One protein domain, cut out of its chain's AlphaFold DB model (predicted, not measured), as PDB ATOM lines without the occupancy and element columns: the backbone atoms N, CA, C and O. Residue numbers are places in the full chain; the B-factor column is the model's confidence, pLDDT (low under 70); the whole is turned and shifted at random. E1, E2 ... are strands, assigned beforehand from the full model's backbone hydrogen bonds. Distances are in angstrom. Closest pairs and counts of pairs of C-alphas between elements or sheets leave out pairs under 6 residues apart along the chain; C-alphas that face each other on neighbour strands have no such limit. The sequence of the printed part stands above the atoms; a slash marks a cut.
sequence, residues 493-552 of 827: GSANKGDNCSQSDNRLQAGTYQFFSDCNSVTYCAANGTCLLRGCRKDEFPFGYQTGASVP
ATOM      1  N   GLY A 493     -56.401  75.191  25.604       56.38
ATOM      2  CA  GLY A 493     -57.731  75.392  26.156       56.38
ATOM      3  C   GLY A 493     -58.051  76.863  26.443       56.38
ATOM      4  O   GLY A 493     -57.214  77.609  26.953       56.38
ATOM      5  N   SER A 494     -59.260  77.303  26.102       67.75
ATOM      6  CA  SER A 494     -59.707  78.683  26.326       67.75
ATOM      7  C   SER A 494     -60.360  78.889  27.697       67.75
ATOM      8  O   SER A 494     -60.552  80.036  28.111       67.75
ATOM      9  N   ALA A 495     -60.675  77.805  28.415       85.19
ATOM     10  CA  ALA A 495     -61.372  77.847  29.692       85.19
ATOM     11  C   ALA A 495     -60.450  78.316  30.835       85.19
ATOM     12  O   ALA A 495     -59.349  77.800  31.072       85.19
ATOM     13  N   ASN A 496     -60.916  79.336  31.548       89.00
ATOM     14  CA  ASN A 496     -60.231  80.002  32.647       89.00
ATOM     15  C   ASN A 496     -60.579  79.344  33.982       89.00
ATOM     16  O   ASN A 496     -61.395  78.432  34.070       89.00
ATOM     17  N   LYS A 497     -59.953  79.811  35.067       90.56
ATOM     18  CA  LYS A 497     -60.198  79.264  36.404       90.56
ATOM     19  C   LYS A 497     -61.678  79.404  36.797       90.56
ATOM     20  O   LYS A 497     -62.137  80.517  37.045       90.56
ATOM     21  N   GLY A 498     -62.361  78.273  36.966       90.88
ATOM     22  CA  GLY A 498     -63.782  78.186  37.314       90.88
ATOM     23  C   GLY A 498     -64.724  77.937  36.132       90.88
ATOM     24  O   GLY A 498     -65.892  77.642  36.375       90.88
ATOM     25  N   ASP A 499     -64.235  77.999  34.891       92.56
ATOM     26  CA  ASP A 499     -65.006  77.609  33.707       92.56
ATOM     27  C   ASP A 499     -65.156  76.072  33.637       92.56
ATOM     28  O   ASP A 499     -64.366  75.322  34.222       92.56
ATOM     29  N   ASN A 500     -66.191  75.601  32.934       94.06
ATOM     30  CA  ASN A 500     -66.501  74.176  32.784       94.06
ATOM     31  C   ASN A 500     -65.578  73.500  31.752       94.06
ATOM     32  O   ASN A 500     -65.315  74.070  30.696       94.06
ATOM     33  N   CYS A 501     -65.162  72.263  32.019       94.00
ATOM     34  CA  CYS A 501     -64.321  71.434  31.150       94.00
ATOM     35  C   CYS A 501     -64.718  69.954  31.250       94.00
ATOM     36  O   CYS A 501     -65.413  69.568  32.194       94.00
ATOM     37  N   SER A 502     -64.245  69.111  30.329       93.06
ATOM     38  CA  SER A 502     -64.399  67.658  30.439       93.06
ATOM     39  C   SER A 502     -63.067  66.914  30.419       93.06
ATOM     40  O   SER A 502     -62.260  67.050  29.504       93.06
ATOM     41  N   GLN A 503     -62.870  66.020  31.391       91.38
ATOM     42  CA  GLN A 503     -61.726  65.103  31.386       91.38
ATOM     43  C   GLN A 503     -61.813  64.042  30.270       91.38
ATOM     44  O   GLN A 503     -60.802  63.415  29.971       91.38
ATOM     45  N   SER A 504     -62.973  63.858  29.615       89.94
ATOM     46  CA  SER A 504     -63.082  63.032  28.395       89.94
ATOM     47  C   SER A 504     -62.364  63.631  27.189       89.94
ATOM     48  O   SER A 504     -62.044  62.909  26.246       89.94
ATOM     49  N   ASP A 505     -62.134  64.942  27.211       88.88
ATOM     50  CA  ASP A 505     -61.647  65.697  26.062       88.88
ATOM     51  C   ASP A 505     -60.124  65.911  26.158       88.88
ATOM     52  O   ASP A 505     -59.485  66.272  25.162       88.88
ATOM     53  N   ASN A 506     -59.526  65.587  27.316       90.12
ATOM     54  CA  ASN A 506     -58.085  65.427  27.502       90.12
ATOM     55  C   ASN A 506     -57.535  64.392  26.507       90.12
ATOM     56  O   ASN A 506     -57.947  63.231  26.507       90.12
ATOM     57  N   ARG A 507     -56.591  64.796  25.654       90.00
ATOM     58  CA  ARG A 507     -56.046  63.930  24.594       90.00
ATOM     59  C   ARG A 507     -54.671  64.378  24.127       90.00
ATOM     60  O   ARG A 507     -54.348  65.560  24.174       90.00
ATOM     61  N   LEU A 508     -53.897  63.448  23.572       90.44
ATOM     62  CA  LEU A 508     -52.726  63.793  22.770       90.44
ATOM     63  C   LEU A 508     -53.187  64.207  21.363       90.44
ATOM     64  O   LEU A 508     -53.980  63.510  20.728       90.44
ATOM     65  N   GLN A 509     -52.706  65.346  20.871       86.69
ATOM     66  CA  GLN A 509     -52.978  65.818  19.514       86.69
ATOM     67  C   GLN A 509     -52.383  64.862  18.468       86.69
ATOM     68  O   GLN A 509     -51.236  64.430  18.583       86.69
ATOM     69  N   ALA A 510     -53.145  64.554  17.416       84.56
ATOM     70  CA  ALA A 510     -52.677  63.683  16.340       84.56
ATOM     71  C   ALA A 510     -51.442  64.280  15.636       84.56
ATOM     72  O   ALA A 510     -51.421  65.461  15.299       84.56
ATOM     73  N   GLY A 511     -50.405  63.464  15.429       83.94
ATOM     74  CA  GLY A 511     -49.176  63.846  14.726       83.94
ATOM     75  C   GLY A 511     -48.181  64.698  15.525       83.94
ATOM     76  O   GLY A 511     -46.983  64.572  15.302       83.94
ATOM     77  N   THR A 512     -48.616  65.523  16.479       85.31
ATOM     78  CA  THR A 512     -47.693  66.255  17.377       85.31
ATOM     79  C   THR A 512     -47.492  65.558  18.720       85.31
ATOM     80  O   THR A 512     -46.496  65.816  19.391       85.31
ATOM     81  N   TYR A 513     -48.448  64.712  19.124       88.94
ATOM     82  CA  TYR A 513     -48.567  64.097  20.448       88.94
ATOM     83  C   TYR A 513     -48.513  65.094  21.621       88.94
ATOM     84  O   TYR A 513     -48.231  64.709  22.752       88.94
ATOM     85  N   GLN A 514     -48.819  66.375  21.385       85.81
ATOM     86  CA  GLN A 514     -48.922  67.358  22.463       85.81
ATOM     87  C   GLN A 514     -50.214  67.134  23.260       85.81
ATOM     88  O   GLN A 514     -51.289  67.019  22.671       85.81
ATOM     89  N   PHE A 515     -50.117  67.108  24.590       89.25
ATOM     90  CA  PHE A 515     -51.280  67.065  25.475       89.25
ATOM     91  C   PHE A 515     -52.176  68.300  25.275       89.25
ATOM     92  O   PHE A 515     -51.706  69.438  25.269       89.25
ATOM     93  N   PHE A 516     -53.475  68.066  25.115       89.75
ATOM     94  CA  PHE A 516     -54.522  69.073  24.993       89.75
ATOM     95  C   PHE A 516     -55.602  68.821  26.049       89.75
ATOM     96  O   PHE A 516     -56.004  67.678  26.258       89.75
ATOM     97  N   SER A 517     -56.120  69.901  26.638       91.25
ATOM     98  CA  SER A 517     -57.325  69.930  27.478       91.25
ATOM     99  C   SER A 517     -58.091  71.232  27.225       91.25
ATOM    100  O   SER A 517     -57.509  72.186  26.701       91.25
ATOM    101  N   ASP A 518     -59.355  71.312  27.646       91.56
ATOM    102  CA  ASP A 518     -60.187  72.522  27.492       91.56
ATOM    103  C   ASP A 518     -59.676  73.730  28.296       91.56
ATOM    104  O   ASP A 518     -60.042  74.874  28.013       91.56
ATOM    105  N   CYS A 519     -58.818  73.484  29.290       91.44
ATOM    106  CA  CYS A 519     -58.274  74.474  30.213       91.44
ATOM    107  C   CYS A 519     -56.996  75.153  29.688       91.44
ATOM    108  O   CYS A 519     -56.183  74.549  28.984       91.44
ATOM    109  N   ASN A 520     -56.816  76.422  30.058       89.38
ATOM    110  CA  ASN A 520     -55.701  77.254  29.606       89.38
ATOM    111  C   ASN A 520     -54.331  76.883  30.215       89.38
ATOM    112  O   ASN A 520     -54.201  76.017  31.078       89.38
ATOM    113  N   SER A 521     -53.270  77.556  29.758       86.44
ATOM    114  CA  SER A 521     -51.875  77.245  30.115       86.44
ATOM    115  C   SER A 521     -51.503  77.436  31.596       86.44
ATOM    116  O   SER A 521     -50.422  77.009  32.003       86.44
ATOM    117  N   VAL A 522     -52.381  78.020  32.424       89.38
ATOM    118  CA  VAL A 522     -52.210  78.108  33.889       89.38
ATOM    119  C   VAL A 522     -53.253  77.301  34.677       89.38
ATOM    120  O   VAL A 522     -53.212  77.277  35.912       89.38
ATOM    121  N   THR A 523     -54.167  76.608  33.992       91.44
ATOM    122  CA  THR A 523     -55.195  75.743  34.586       91.44
ATOM    123  C   THR A 523     -55.093  74.282  34.117       91.44
ATOM    124  O   THR A 523     -54.259  73.929  33.280       91.44
ATOM    125  N   TYR A 524     -55.899  73.411  34.728       93.12
ATOM    126  CA  TYR A 524     -56.092  72.002  34.377       93.12
ATOM    127  C   TYR A 524     -57.543  71.587  34.641       93.12
ATOM    128  O   TYR A 524     -58.204  72.186  35.496       93.12
ATOM    129  N   CYS A 525     -58.043  70.563  33.941       94.19
ATOM    130  CA  CYS A 525     -59.407  70.081  34.153       94.19
ATOM    131  C   CYS A 525     -59.472  69.105  35.333       94.19
ATOM    132  O   CYS A 525     -58.950  67.990  35.258       94.19
ATOM    133  N   ALA A 526     -60.117  69.517  36.423       92.94
ATOM    134  CA  ALA A 526     -60.293  68.685  37.606       92.94
ATOM    135  C   ALA A 526     -61.512  67.752  37.478       92.94
ATOM    136  O   ALA A 526     -62.460  68.029  36.743       92.94
ATOM    137  N   ALA A 527     -61.526  66.664  38.257       90.81
ATOM    138  CA  ALA A 527     -62.555  65.614  38.209       90.81
ATOM    139  C   ALA A 527     -63.980  66.068  38.606       90.81
ATOM    140  O   ALA A 527     -64.923  65.283  38.555       90.81
ATOM    141  N   ASN A 528     -64.154  67.333  38.999       92.19
ATOM    142  CA  ASN A 528     -65.454  67.972  39.206       92.19
ATOM    143  C   ASN A 528     -65.999  68.683  37.946       92.19
ATOM    144  O   ASN A 528     -67.027  69.347  38.046       92.19
ATOM    145  N   GLY A 529     -65.309  68.596  36.801       92.69
ATOM    146  CA  GLY A 529     -65.699  69.249  35.546       92.69
ATOM    147  C   GLY A 529     -65.371  70.744  35.474       92.69
ATOM    148  O   GLY A 529     -65.996  71.466  34.702       92.69
ATOM    149  N   THR A 530     -64.425  71.240  36.283       94.38
ATOM    150  CA  THR A 530     -64.033  72.664  36.281       94.38
ATOM    151  C   THR A 530     -62.528  72.860  36.138       94.38
ATOM    152  O   THR A 530     -61.735  72.082  36.677       94.38
ATOM    153  N   CYS A 531     -62.128  73.935  35.460       94.88
ATOM    154  CA  CYS A 531     -60.727  74.314  35.349       94.88
ATOM    155  C   CYS A 531     -60.205  74.910  36.668       94.88
ATOM    156  O   CYS A 531     -60.622  75.994  37.089       94.88
ATOM    157  N   LEU A 532     -59.250  74.234  37.308       93.81
ATOM    158  CA  LEU A 532     -58.543  74.709  38.505       93.81
ATOM    159  C   LEU A 532     -57.113  75.140  38.150       93.81
ATOM    160  O   LEU A 532     -56.620  74.817  37.079       93.81
ATOM    161  N   LEU A 533     -56.441  75.906  39.017       92.12
ATOM    162  CA  LEU A 533     -55.037  76.299  38.790       92.12
ATOM    163  C   LEU A 533     -54.121  75.078  38.924       92.12
ATOM    164  O   LEU A 533     -54.301  74.313  39.869       92.12
ATOM    165  N   ARG A 534     -53.134  74.932  38.025       92.69
ATOM    166  CA  ARG A 534     -52.138  73.840  38.062       92.69
ATOM    167  C   ARG A 534     -51.463  73.776  39.444       92.69
ATOM    168  O   ARG A 534     -51.016  74.806  39.953       92.69
ATOM    169  N   GLY A 535     -51.414  72.597  40.065       92.38
ATOM    170  CA  GLY A 535     -50.852  72.407  41.410       92.38
ATOM    171  C   GLY A 535     -49.355  72.088  41.417       92.38
ATOM    172  O   GLY A 535     -48.670  72.377  42.399       92.38
ATOM    173  N   CYS A 536     -48.829  71.567  40.308       94.00
ATOM    174  CA  CYS A 536     -47.398  71.375  40.067       94.00
ATOM    175  C   CYS A 536     -46.980  71.976  38.713       94.00
ATOM    176  O   CYS A 536     -47.804  72.517  37.973       94.00
ATOM    177  N   ARG A 537     -45.687  71.909  38.378       91.00
ATOM    178  CA  ARG A 537     -45.198  72.137  37.006       91.00
ATOM    179  C   ARG A 537     -44.025  71.226  36.651       91.00
ATOM    180  O   ARG A 537     -43.142  70.998  37.480       91.00
ATOM    181  N   LYS A 538     -43.964  70.805  35.384       86.69
ATOM    182  CA  LYS A 538     -42.787  70.151  34.783       86.69
ATOM    183  C   LYS A 538     -41.772  71.174  34.239       86.69
ATOM    184  O   LYS A 538     -40.567  71.074  34.502       86.69
ATOM    185  N   ASP A 539     -42.260  72.233  33.592       83.81
ATOM    186  CA  ASP A 539     -41.469  73.269  32.907       83.81
ATOM    187  C   ASP A 539     -40.482  74.009  33.831       83.81
ATOM    188  O   ASP A 539     -40.826  74.413  34.945       83.81
ATOM    189  N   GLU A 540     -39.246  74.262  33.372       81.75
ATOM    190  CA  GLU A 540     -38.320  75.194  34.053       81.75
ATOM    191  C   GLU A 540     -38.786  76.652  33.921       81.75
ATOM    192  O   GLU A 540     -38.764  77.388  34.914       81.75
ATOM    193  N   PHE A 541     -39.297  77.019  32.742       82.94
ATOM    194  CA  PHE A 541     -39.775  78.355  32.380       82.94
ATOM    195  C   PHE A 541     -41.280  78.298  32.054       82.94
ATOM    196  O   PHE A 541     -41.640  78.044  30.907       82.94
ATOM    197  N   PRO A 542     -42.165  78.469  33.054       82.06
ATOM    198  CA  PRO A 542     -43.599  78.280  32.873       82.06
ATOM    199  C   PRO A 542     -44.232  79.456  32.118       82.06
ATOM    200  O   PRO A 542     -44.008  80.621  32.449       82.06
ATOM    201  N   PHE A 543     -45.046  79.133  31.116       82.31
ATOM    202  CA  PHE A 543     -45.755  80.089  30.261       82.31
ATOM    203  C   PHE A 543     -47.118  80.504  30.855       82.31
ATOM    204  O   PHE A 543     -47.608  79.886  31.795       82.31
ATOM    205  N   GLY A 544     -47.728  81.577  30.338       82.81
ATOM    206  CA  GLY A 544     -49.068  82.047  30.734       82.81
ATOM    207  C   GLY A 544     -49.162  82.826  32.060       82.81
ATOM    208  O   GLY A 544     -50.108  83.589  32.253       82.81
ATOM    209  N   TYR A 545     -48.185  82.704  32.965       85.50
ATOM    210  CA  TYR A 545     -48.193  83.413  34.253       85.50
ATOM    211  C   TYR A 545     -47.866  84.908  34.104       85.50
ATOM    212  O   TYR A 545     -46.830  85.288  33.561       85.50
ATOM    213  N   GLN A 546     -48.732  85.770  34.647       81.56
ATOM    214  CA  GLN A 546     -48.507  87.220  34.684       81.56
ATOM    215  C   GLN A 546     -47.373  87.609  35.650       81.56
ATOM    216  O   GLN A 546     -47.115  86.932  36.647       81.56
ATOM    217  N   THR A 547     -46.728  88.750  35.397       77.88
ATOM    218  CA  THR A 547     -45.634  89.286  36.221       77.88
ATOM    219  C   THR A 547     -46.066  89.511  37.675       77.88
ATOM    220  O   THR A 547     -46.760  90.477  37.983       77.88
ATOM    221  N   GLY A 548     -45.617  88.636  38.580       76.44
ATOM    222  CA  GLY A 548     -45.968  88.668  40.007       76.44
ATOM    223  C   GLY A 548     -47.082  87.698  40.426       76.44
ATOM    224  O   GLY A 548     -47.428  87.669  41.606       76.44
ATOM    225  N   ALA A 549     -47.616  86.888  39.507       79.94
ATOM    226  CA  ALA A 549     -48.495  85.772  39.845       79.94
ATOM    227  C   ALA A 549     -47.746  84.674  40.625       79.94
ATOM    228  O   ALA A 549     -46.535  84.493  40.474       79.94
ATOM    229  N   SER A 550     -48.478  83.907  41.440       84.50
ATOM    230  CA  SER A 550     -47.926  82.724  42.107       84.50
ATOM    231  C   SER A 550     -47.758  81.591  41.096       84.50
ATOM    232  O   SER A 550     -48.738  81.120  40.524       84.50
ATOM    233  N   VAL A 551     -46.517  81.159  40.892       89.31
ATOM    234  CA  VAL A 551     -46.144  80.055  39.997       89.31
ATOM    235  C   VAL A 551     -46.131  78.736  40.788       89.31
ATOM    236  O   VAL A 551     -45.610  78.739  41.907       89.31
ATOM    237  N   PRO A 552     -46.637  77.612  40.243       91.50
ATOM    238  CA  PRO A 552     -46.600  76.317  40.921       91.50
ATOM    239  C   PRO A 552     -45.172  75.833  41.241       91.50
ATOM    240  O   PRO A 552     -44.219  76.153  40.510       91.50
TER     241      PRO A 552
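What this domain is: This is residues 493 to 552 of the 827 residues of the protein "Ornithine decarboxylase antizyme" of Mycena chlorophos (UniProt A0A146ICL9). This domain has little regular structure: one small hairpin of two strands, E1 and E2, between two long looping stretches, residues 493 to 522, which fold back at Gly 511, and residues 534 to 552. The printed part has 60 residues with no named helix and two named strands, E1 then E2, in one antiparallel sheet; the class is all strand, with only 8 residues in named elements. The whole is compact, with a radius of gyration of the C-alphas of 11.8 A and spans of 33 by 27 by 17 A.

Where its parts are: E1, residues 523 to 526, begins at C-alpha (-55.195, 75.743, 34.586) and is 9.2 A long. E2, residues 530 to 533, is 10.0 A long and ends at C-alpha (-55.037, 76.299, 38.790).

How they stand to each other: E1 and E2 form a hairpin with a tight link, antiparallel at 135 degrees between directions. The C-alphas of Thr 523 and Leu 533 face each other at 4.2 A. N 524 and O 532, 2.8 A apart, are within hydrogen-bond range. Residues 507 to 508 pair with residues 515 to 516, antiparallel.

The domain as a whole: The two C-alphas farthest apart, those of Gly 511 and Gly 548, are 35.6 A apart. The printed part has no cut. Residues 493 to 494 have pLDDT under 70.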